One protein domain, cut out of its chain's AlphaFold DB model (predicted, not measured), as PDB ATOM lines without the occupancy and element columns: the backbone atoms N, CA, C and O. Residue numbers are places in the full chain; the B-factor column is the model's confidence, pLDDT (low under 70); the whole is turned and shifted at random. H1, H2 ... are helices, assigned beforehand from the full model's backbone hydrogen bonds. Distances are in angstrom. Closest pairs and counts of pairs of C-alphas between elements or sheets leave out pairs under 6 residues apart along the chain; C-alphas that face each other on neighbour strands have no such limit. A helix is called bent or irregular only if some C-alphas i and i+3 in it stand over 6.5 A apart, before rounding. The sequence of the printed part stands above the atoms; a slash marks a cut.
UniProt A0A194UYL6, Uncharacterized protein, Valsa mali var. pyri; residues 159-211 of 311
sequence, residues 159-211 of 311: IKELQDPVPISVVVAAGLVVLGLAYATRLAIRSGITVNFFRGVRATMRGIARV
ATOM      1  N   ILE A 159     298.598 274.646  94.954       64.19
ATOM      2  CA  ILE A 159     298.031 275.531  95.966       64.19
ATOM      3  C   ILE A 159     298.394 274.908  97.319       64.19
ATOM      4  O   ILE A 159     298.080 273.748  97.568       64.19
ATOM      5  N   LYS A 160     299.078 275.663  98.187       59.19
ATOM      6  CA  LYS A 160     299.605 275.181  99.482       59.19
ATOM      7  C   LYS A 160     298.548 274.579 100.427       59.19
ATOM      8  O   LYS A 160     298.923 273.850 101.339       59.19
ATOM      9  N   GLU A 161     297.268 274.861 100.182       59.53
ATOM     10  CA  GLU A 161     296.091 274.337 100.897       59.53
ATOM     11  C   GLU A 161     295.640 272.938 100.414       59.53
ATOM     12  O   GLU A 161     294.794 272.311 101.038       59.53
ATOM     13  N   LEU A 162     296.192 272.429  99.304       58.16
ATOM     14  CA  LEU A 162     295.928 271.097  98.733       58.16
ATOM     15  C   LEU A 162     297.136 270.161  98.949       58.16
ATOM     16  O   LEU A 162     297.569 269.458  98.039       58.16
ATOM     17  N   GLN A 163     297.740 270.184 100.142       57.41
ATOM     18  CA  GLN A 163     298.860 269.287 100.475       57.41
ATOM     19  C   GLN A 163     298.470 267.802 100.453       57.41
ATOM     20  O   GLN A 163     299.340 266.951 100.267       57.41
ATOM     21  N   ASP A 164     297.177 267.499 100.557       68.62
ATOM     22  CA  ASP A 164     296.650 266.164 100.313       68.62
ATOM     23  C   ASP A 164     296.378 265.944  98.815       68.62
ATOM     24  O   ASP A 164     295.830 266.825  98.145       68.62
ATOM     25  N   PRO A 165     296.727 264.766  98.260       67.50
ATOM     26  CA  PRO A 165     296.493 264.462  96.856       67.50
ATOM     27  C   PRO A 165     295.000 264.587  96.538       67.50
ATOM     28  O   PRO A 165     294.179 263.801  97.014       67.50
ATOM     29  N   VAL A 166     294.648 265.579  95.716       71.44
ATOM     30  CA  VAL A 166     293.263 265.785  95.290       71.44
ATOM     31  C   VAL A 166     292.776 264.528  94.569       71.44
ATOM     32  O   VAL A 166     293.407 264.099  93.596       71.44
ATOM     33  N   PRO A 167     291.645 263.937  94.988       80.44
ATOM     34  CA  PRO A 167     291.089 262.793  94.295       80.44
ATOM     35  C   PRO A 167     290.708 263.190  92.866       80.44
ATOM     36  O   PRO A 167     290.036 264.195  92.629       80.44
ATOM     37  N   ILE A 168     291.116 262.364  91.901       81.50
ATOM     38  CA  ILE A 168     290.931 262.593  90.458       81.50
ATOM     39  C   ILE A 168     289.449 262.847  90.115       81.50
ATOM     40  O   ILE A 168     289.138 263.610  89.202       81.50
ATOM     41  N   SER A 169     288.524 262.278  90.895       83.06
ATOM     42  CA  SER A 169     287.080 262.497  90.768       83.06
ATOM     43  C   SER A 169     286.666 263.966  90.917       83.06
ATOM     44  O   SER A 169     285.795 264.422  90.179       83.06
ATOM     45  N   VAL A 170     287.303 264.726  91.812       85.69
ATOM     46  CA  VAL A 170     286.992 266.149  92.040       85.69
ATOM     47  C   VAL A 170     287.469 267.002  90.868       85.69
ATOM     48  O   VAL A 170     286.749 267.895  90.426       85.69
ATOM     49  N   VAL A 171     288.633 266.680  90.298       84.62
ATOM     50  CA  VAL A 171     289.163 267.361  89.105       84.62
ATOM     51  C   VAL A 171     288.256 267.120  87.895       84.62
ATOM     52  O   VAL A 171     287.929 268.055  87.165       84.62
ATOM     53  N   VAL A 172     287.792 265.880  87.709       87.62
ATOM     54  CA  VAL A 172     286.860 265.527  86.625       87.62
ATOM     55  C   VAL A 172     285.506 266.217  86.810       87.62
ATOM     56  O   VAL A 172     284.984 266.793  85.854       87.62
ATOM     57  N   ALA A 173     284.956 266.226  88.029       89.25
ATOM     58  CA  ALA A 173     283.702 266.914  88.330       89.25
ATOM     59  C   ALA A 173     283.805 268.428  88.074       89.25
ATOM     60  O   ALA A 173     282.945 269.002  87.407       89.25
ATOM     61  N   ALA A 174     284.890 269.068  88.520       87.81
ATOM     62  CA  ALA A 174     285.151 270.480  88.248       87.81
ATOM     63  C   ALA A 174     285.284 270.764  86.740       87.81
ATOM     64  O   ALA A 174     284.729 271.745  86.244       87.81
ATOM     65  N   GLY A 175     285.950 269.875  85.994       88.75
ATOM     66  CA  GLY A 175     286.049 269.943  84.535       88.75
ATOM     67  C   GLY A 175     284.688 269.920  83.840       88.75
ATOM     68  O   GLY A 175     284.417 270.769  82.989       88.75
ATOM     69  N   LEU A 176     283.806 268.995  84.232       90.69
ATOM     70  CA  LEU A 176     282.449 268.890  83.685       90.69
ATOM     71  C   LEU A 176     281.596 270.122  84.004       90.69
ATOM     72  O   LEU A 176     280.892 270.614  83.122       90.69
ATOM     73  N   VAL A 177     281.692 270.661  85.223       92.62
ATOM     74  CA  VAL A 177     280.968 271.880  85.621       92.62
ATOM     75  C   VAL A 177     281.418 273.078  84.788       92.62
ATOM     76  O   VAL A 177     280.587 273.791  84.226       92.62
ATOM     77  N   VAL A 178     282.730 273.286  84.654       90.19
ATOM     78  CA  VAL A 178     283.279 274.409  83.879       90.19
ATOM     79  C   VAL A 178     282.948 274.270  82.392       90.19
ATOM     80  O   VAL A 178     282.583 275.258  81.750       90.19
ATOM     81  N   LEU A 179     282.996 273.055  81.841       90.00
ATOM     82  CA  LEU A 179     282.602 272.793  80.457       90.00
ATOM     83  C   LEU A 179     281.100 273.034  80.238       90.00
ATOM     84  O   LEU A 179     280.714 273.649  79.242       90.00
ATOM     85  N   GLY A 180     280.262 272.610  81.188       90.38
ATOM     86  CA  GLY A 180     278.823 272.864  81.190       90.38
ATOM     87  C   GLY A 180     278.503 274.358  81.208       90.38
ATOM     88  O   GLY A 180     277.711 274.822  80.389       90.38
ATOM     89  N   LEU A 181     279.179 275.132  82.063       87.12
ATOM     90  CA  LEU A 181     279.044 276.591  82.112       87.12
ATOM     91  C   LEU A 181     279.481 277.251  80.802       87.12
ATOM     92  O   LEU A 181     278.740 278.066  80.254       87.12
ATOM     93  N   ALA A 182     280.635 276.865  80.253       86.75
ATOM     94  CA  ALA A 182     281.117 277.390  78.976       86.75
ATOM     95  C   ALA A 182     280.132 277.096  77.828       86.75
ATOM     96  O   ALA A 182     279.860 277.962  76.985       86.75
ATOM     97  N   TYR A 183     279.548 275.895  77.809       86.62
ATOM     98  CA  TYR A 183     278.542 275.514  76.823       86.62
ATOM     99  C   TYR A 183     277.227 276.273  77.028       86.62
ATOM    100  O   TYR A 183     276.655 276.770  76.057       86.62
ATOM    101  N   ALA A 184     276.790 276.458  78.276       83.19
ATOM    102  CA  ALA A 184     275.616 277.253  78.621       83.19
ATOM    103  C   ALA A 184     275.773 278.718  78.193       83.19
ATOM    104  O   ALA A 184     274.865 279.271  77.576       83.19
ATOM    105  N   THR A 185     276.938 279.337  78.416       81.50
ATOM    106  CA  THR A 185     277.236 280.690  77.918       81.50
ATOM    107  C   THR A 185     277.147 280.748  76.395       81.50
ATOM    108  O   THR A 185     276.544 281.663  75.834       81.50
ATOM    109  N   ARG A 186     277.688 279.742  75.700       79.19
ATOM    110  CA  ARG A 186     277.617 279.665  74.236       79.19
ATOM    111  C   ARG A 186     276.179 279.496  73.733       79.19
ATOM    112  O   ARG A 186     275.805 280.135  72.749       79.19
ATOM    113  N   LEU A 187     275.372 278.672  74.400       81.06
ATOM    114  CA  LEU A 187     273.936 278.536  74.136       81.06
ATOM    115  C   LEU A 187     273.184 279.837  74.419       81.06
ATOM    116  O   LEU A 187     272.313 280.202  73.635       81.06
ATOM    117  N   ALA A 188     273.535 280.568  75.473       78.12
ATOM    118  CA  ALA A 188     272.926 281.855  75.791       78.12
ATOM    119  C   ALA A 188     273.216 282.896  74.698       78.12
ATOM    120  O   ALA A 188     272.289 283.536  74.208       78.12
ATOM    121  N   ILE A 189     274.470 283.003  74.237       75.62
ATOM    122  CA  ILE A 189     274.857 283.925  73.155       75.62
ATOM    123  C   ILE A 189     274.151 283.564  71.844       75.62
ATOM    124  O   ILE A 189     273.673 284.442  71.129       75.62
ATOM    125  N   ARG A 190     274.096 282.268  71.508       72.81
ATOM    126  CA  ARG A 190     273.522 281.811  70.237       72.81
ATOM    127  C   ARG A 190     271.999 281.801  70.244       72.81
ATOM    128  O   ARG A 190     271.383 281.987  69.197       72.81
ATOM    129  N   SER A 191     271.380 281.546  71.388       71.62
ATOM    130  CA  SER A 191     269.933 281.558  71.474       71.62
ATOM    131  C   SER A 191     269.463 283.011  71.484       71.62
ATOM    132  O   SER A 191     269.815 283.817  72.347       71.62
ATOM    133  N   GLY A 192     268.606 283.362  70.525       59.72
ATOM    134  CA  GLY A 192     267.906 284.652  70.494       59.72
ATOM    135  C   GLY A 192     267.083 284.944  71.764       59.72
ATOM    136  O   GLY A 192     266.508 286.024  71.888       59.72
ATOM    137  N   ILE A 193     267.070 284.009  72.725       59.59
ATOM    138  CA  ILE A 193     266.632 284.166  74.112       59.59
ATOM    139  C   ILE A 193     267.270 285.402  74.738       59.59
ATOM    140  O   ILE A 193     266.553 286.128  75.413       59.59
ATOM    141  N   THR A 194     268.538 285.725  74.459       55.16
ATOM    142  CA  THR A 194     269.170 286.923  75.042       55.16
ATOM    143  C   THR A 194     268.426 288.204  74.660       55.16
ATOM    144  O   THR A 194     268.230 289.064  75.509       55.16
ATOM    145  N   VAL A 195     267.902 288.326  73.435       59.91
ATOM    146  CA  VAL A 195     267.150 289.524  73.016       59.91
ATOM    147  C   VAL A 195     265.790 289.603  73.715       59.91
ATOM    148  O   VAL A 195     265.375 290.681  74.142       59.91
ATOM    149  N   ASN A 196     265.101 288.473  73.881       63.44
ATOM    150  CA  ASN A 196     263.800 288.430  74.556       63.44
ATOM    151  C   ASN A 196     263.935 288.578  76.079       63.44
ATOM    152  O   ASN A 196     263.138 289.272  76.707       63.44
ATOM    153  N   PHE A 197     264.993 288.013  76.656       61.47
ATOM    154  CA  PHE A 197     265.340 288.152  78.060       61.47
ATOM    155  C   PHE A 197     265.748 289.589  78.385       61.47
ATOM    156  O   PHE A 197     265.209 290.180  79.314       61.47
ATOM    157  N   PHE A 198     266.598 290.216  77.566       65.00
ATOM    158  CA  PHE A 198     266.979 291.617  77.764       65.00
ATOM    159  C   PHE A 198     265.777 292.561  77.624       65.00
ATOM    160  O   PHE A 198     265.703 293.567  78.327       65.00
ATOM    161  N   ARG A 199     264.791 292.227  76.775       61.75
ATOM    162  CA  ARG A 199     263.507 292.949  76.719       61.75
ATOM    163  C   ARG A 199     262.700 292.790  78.015       61.75
ATOM    164  O   ARG A 199     262.200 293.795  78.515       61.75
ATOM    165  N   GLY A 200     262.627 291.586  78.587       62.12
ATOM    166  CA  GLY A 200     261.959 291.329  79.872       62.12
ATOM    167  C   GLY A 200     262.648 292.004  81.067       62.12
ATOM    168  O   GLY A 200     261.996 292.637  81.899       62.12
ATOM    169  N   VAL A 201     263.980 291.973  81.107       64.06
ATOM    170  CA  VAL A 201     264.787 292.656  82.128       64.06
ATOM    171  C   VAL A 201     264.656 294.172  82.004       64.06
ATOM    172  O   VAL A 201     264.468 294.851  83.009       64.06
ATOM    173  N   ARG A 202     264.654 294.721  80.782       64.06
ATOM    174  CA  ARG A 202     264.445 296.159  80.548       64.06
ATOM    175  C   ARG A 202     263.046 296.619  80.965       64.06
ATOM    176  O   ARG A 202     262.911 297.724  81.486       64.06
ATOM    177  N   ALA A 203     262.020 295.789  80.772       64.50
ATOM    178  CA  ALA A 203     260.664 296.073  81.242       64.50
ATOM    179  C   ALA A 203     260.578 296.064  82.780       64.50
ATOM    180  O   ALA A 203     259.997 296.973  83.372       64.50
ATOM    181  N   THR A 204     261.241 295.104  83.430       63.44
ATOM    182  CA  THR A 204     261.257 294.977  84.897       63.44
ATOM    183  C   THR A 204     262.080 296.090  85.562       63.44
ATOM    184  O   THR A 204     261.657 296.666  86.562       63.44
ATOM    185  N   MET A 205     263.212 296.482  84.964       56.34
ATOM    186  CA  MET A 205     264.033 297.603  85.445       56.34
ATOM    187  C   MET A 205     263.291 298.946  85.375       56.34
ATOM    188  O   MET A 205     263.458 299.770  86.270       56.34
ATOM    189  N   ARG A 206     262.430 299.168  84.370       57.91
ATOM    190  CA  ARG A 206     261.596 300.384  84.294       57.91
ATOM    191  C   ARG A 206     260.492 300.411  85.351       57.91
ATOM    192  O   ARG A 206     260.198 301.480  85.878       57.91
ATOM    193  N   GLY A 207     259.923 299.253  85.689       60.91
ATOM    194  CA  GLY A 207     258.889 299.142  86.722       60.91
ATOM    195  C   GLY A 207     259.411 299.397  88.139       60.91
ATOM    196  O   GLY A 207     258.742 300.060  88.924       60.91
ATOM    197  N   ILE A 208     260.620 298.918  88.453       57.00
ATOM    198  CA  ILE A 208     261.207 299.043  89.799       57.00
ATOM    199  C   ILE A 208     261.861 300.415  90.013       57.00
ATOM    200  O   ILE A 208     261.873 300.920  91.133       57.00
ATOM    201  N   ALA A 209     262.396 301.043  88.962       52.12
ATOM    202  CA  ALA A 209     263.217 302.236  89.138       52.12
ATOM    203  C   ALA A 209     262.429 303.562  89.187       52.12
ATOM    204  O   ALA A 209     262.978 304.528  89.704       52.12
ATOM    205  N   ARG A 210     261.177 303.655  88.694       54.44
ATOM    206  CA  ARG A 210     260.408 304.930  88.618       54.44
ATOM    207  C   ARG A 210     261.261 306.127  88.121       54.44
ATOM    208  O   ARG A 210     261.052 307.264  88.532       54.44
ATOM    209  N   VAL A 211     262.241 305.873  87.247       55.91
ATOM    210  CA  VAL A 211     263.158 306.901  86.735       55.91
ATOM    211  C   VAL A 211     262.585 307.471  85.429       55.91
ATOM    212  O   VAL A 211     262.253 306.679  84.544       55.91
TER     213      VAL A 211
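This is residues 159 to 211 of the 311 residues of an uncharacterized protein of Valsa mali var. pyri (UniProt A0A194UYL6). Two helices joined end to end make a wide L, with the longer arm H1 and the shorter arm H2 meeting at a corner near residues 191 and 192. Before H1, residues 159 to 167 make a tail with no named element that turns off to the side at the far end of the longer arm and stands free. The printed part has 53 residues with two named helices, H1 then H2, and no named strand, and its class is all helix. It is extended, with a radius of gyration of the C-alphas of 19.4 A, and its C-alphas span 54 by 26 by 13 A.

Residues 159 to 167 come before H1, residues 168 to 190. A tight link of 2 residues joins H1 to H2, residues 193 to 209. The two helices are close but not clearly touching, with 1 pair of C-alphas within 8 A. The closest C-alphas are those of Ala 188 and Thr 194, 6.4 A apart. Their lines are about perpendicular, at 82 degrees, and their centres are 26.8 A apart. In H1 and H2 every O i to N i+4 pair is within hydrogen-bond range.

C-alpha 159 is at (298.031, 275.531, 95.966). H1 begins with C-alpha 168 at (290.931, 262.593, 90.458) and is 32.9 A long from first to last C-alpha. H2 is 23.7 A long and ends with C-alpha 209 at (263.217, 302.236, 89.138). Neither helix is bent.

The two C-alphas farthest apart are those of Pro 165 and Val 211, at 54.9 A. Residues 159 to 211 stand free: no C-alpha 8 or more residues away along the chain is within 10 A. The printed part has no cut. The mean pLDDT of the printed part is 71.9, and residues 159 to 165 and 192 to 211 are under 70; the mean is 85 in H1 and 61 in H2.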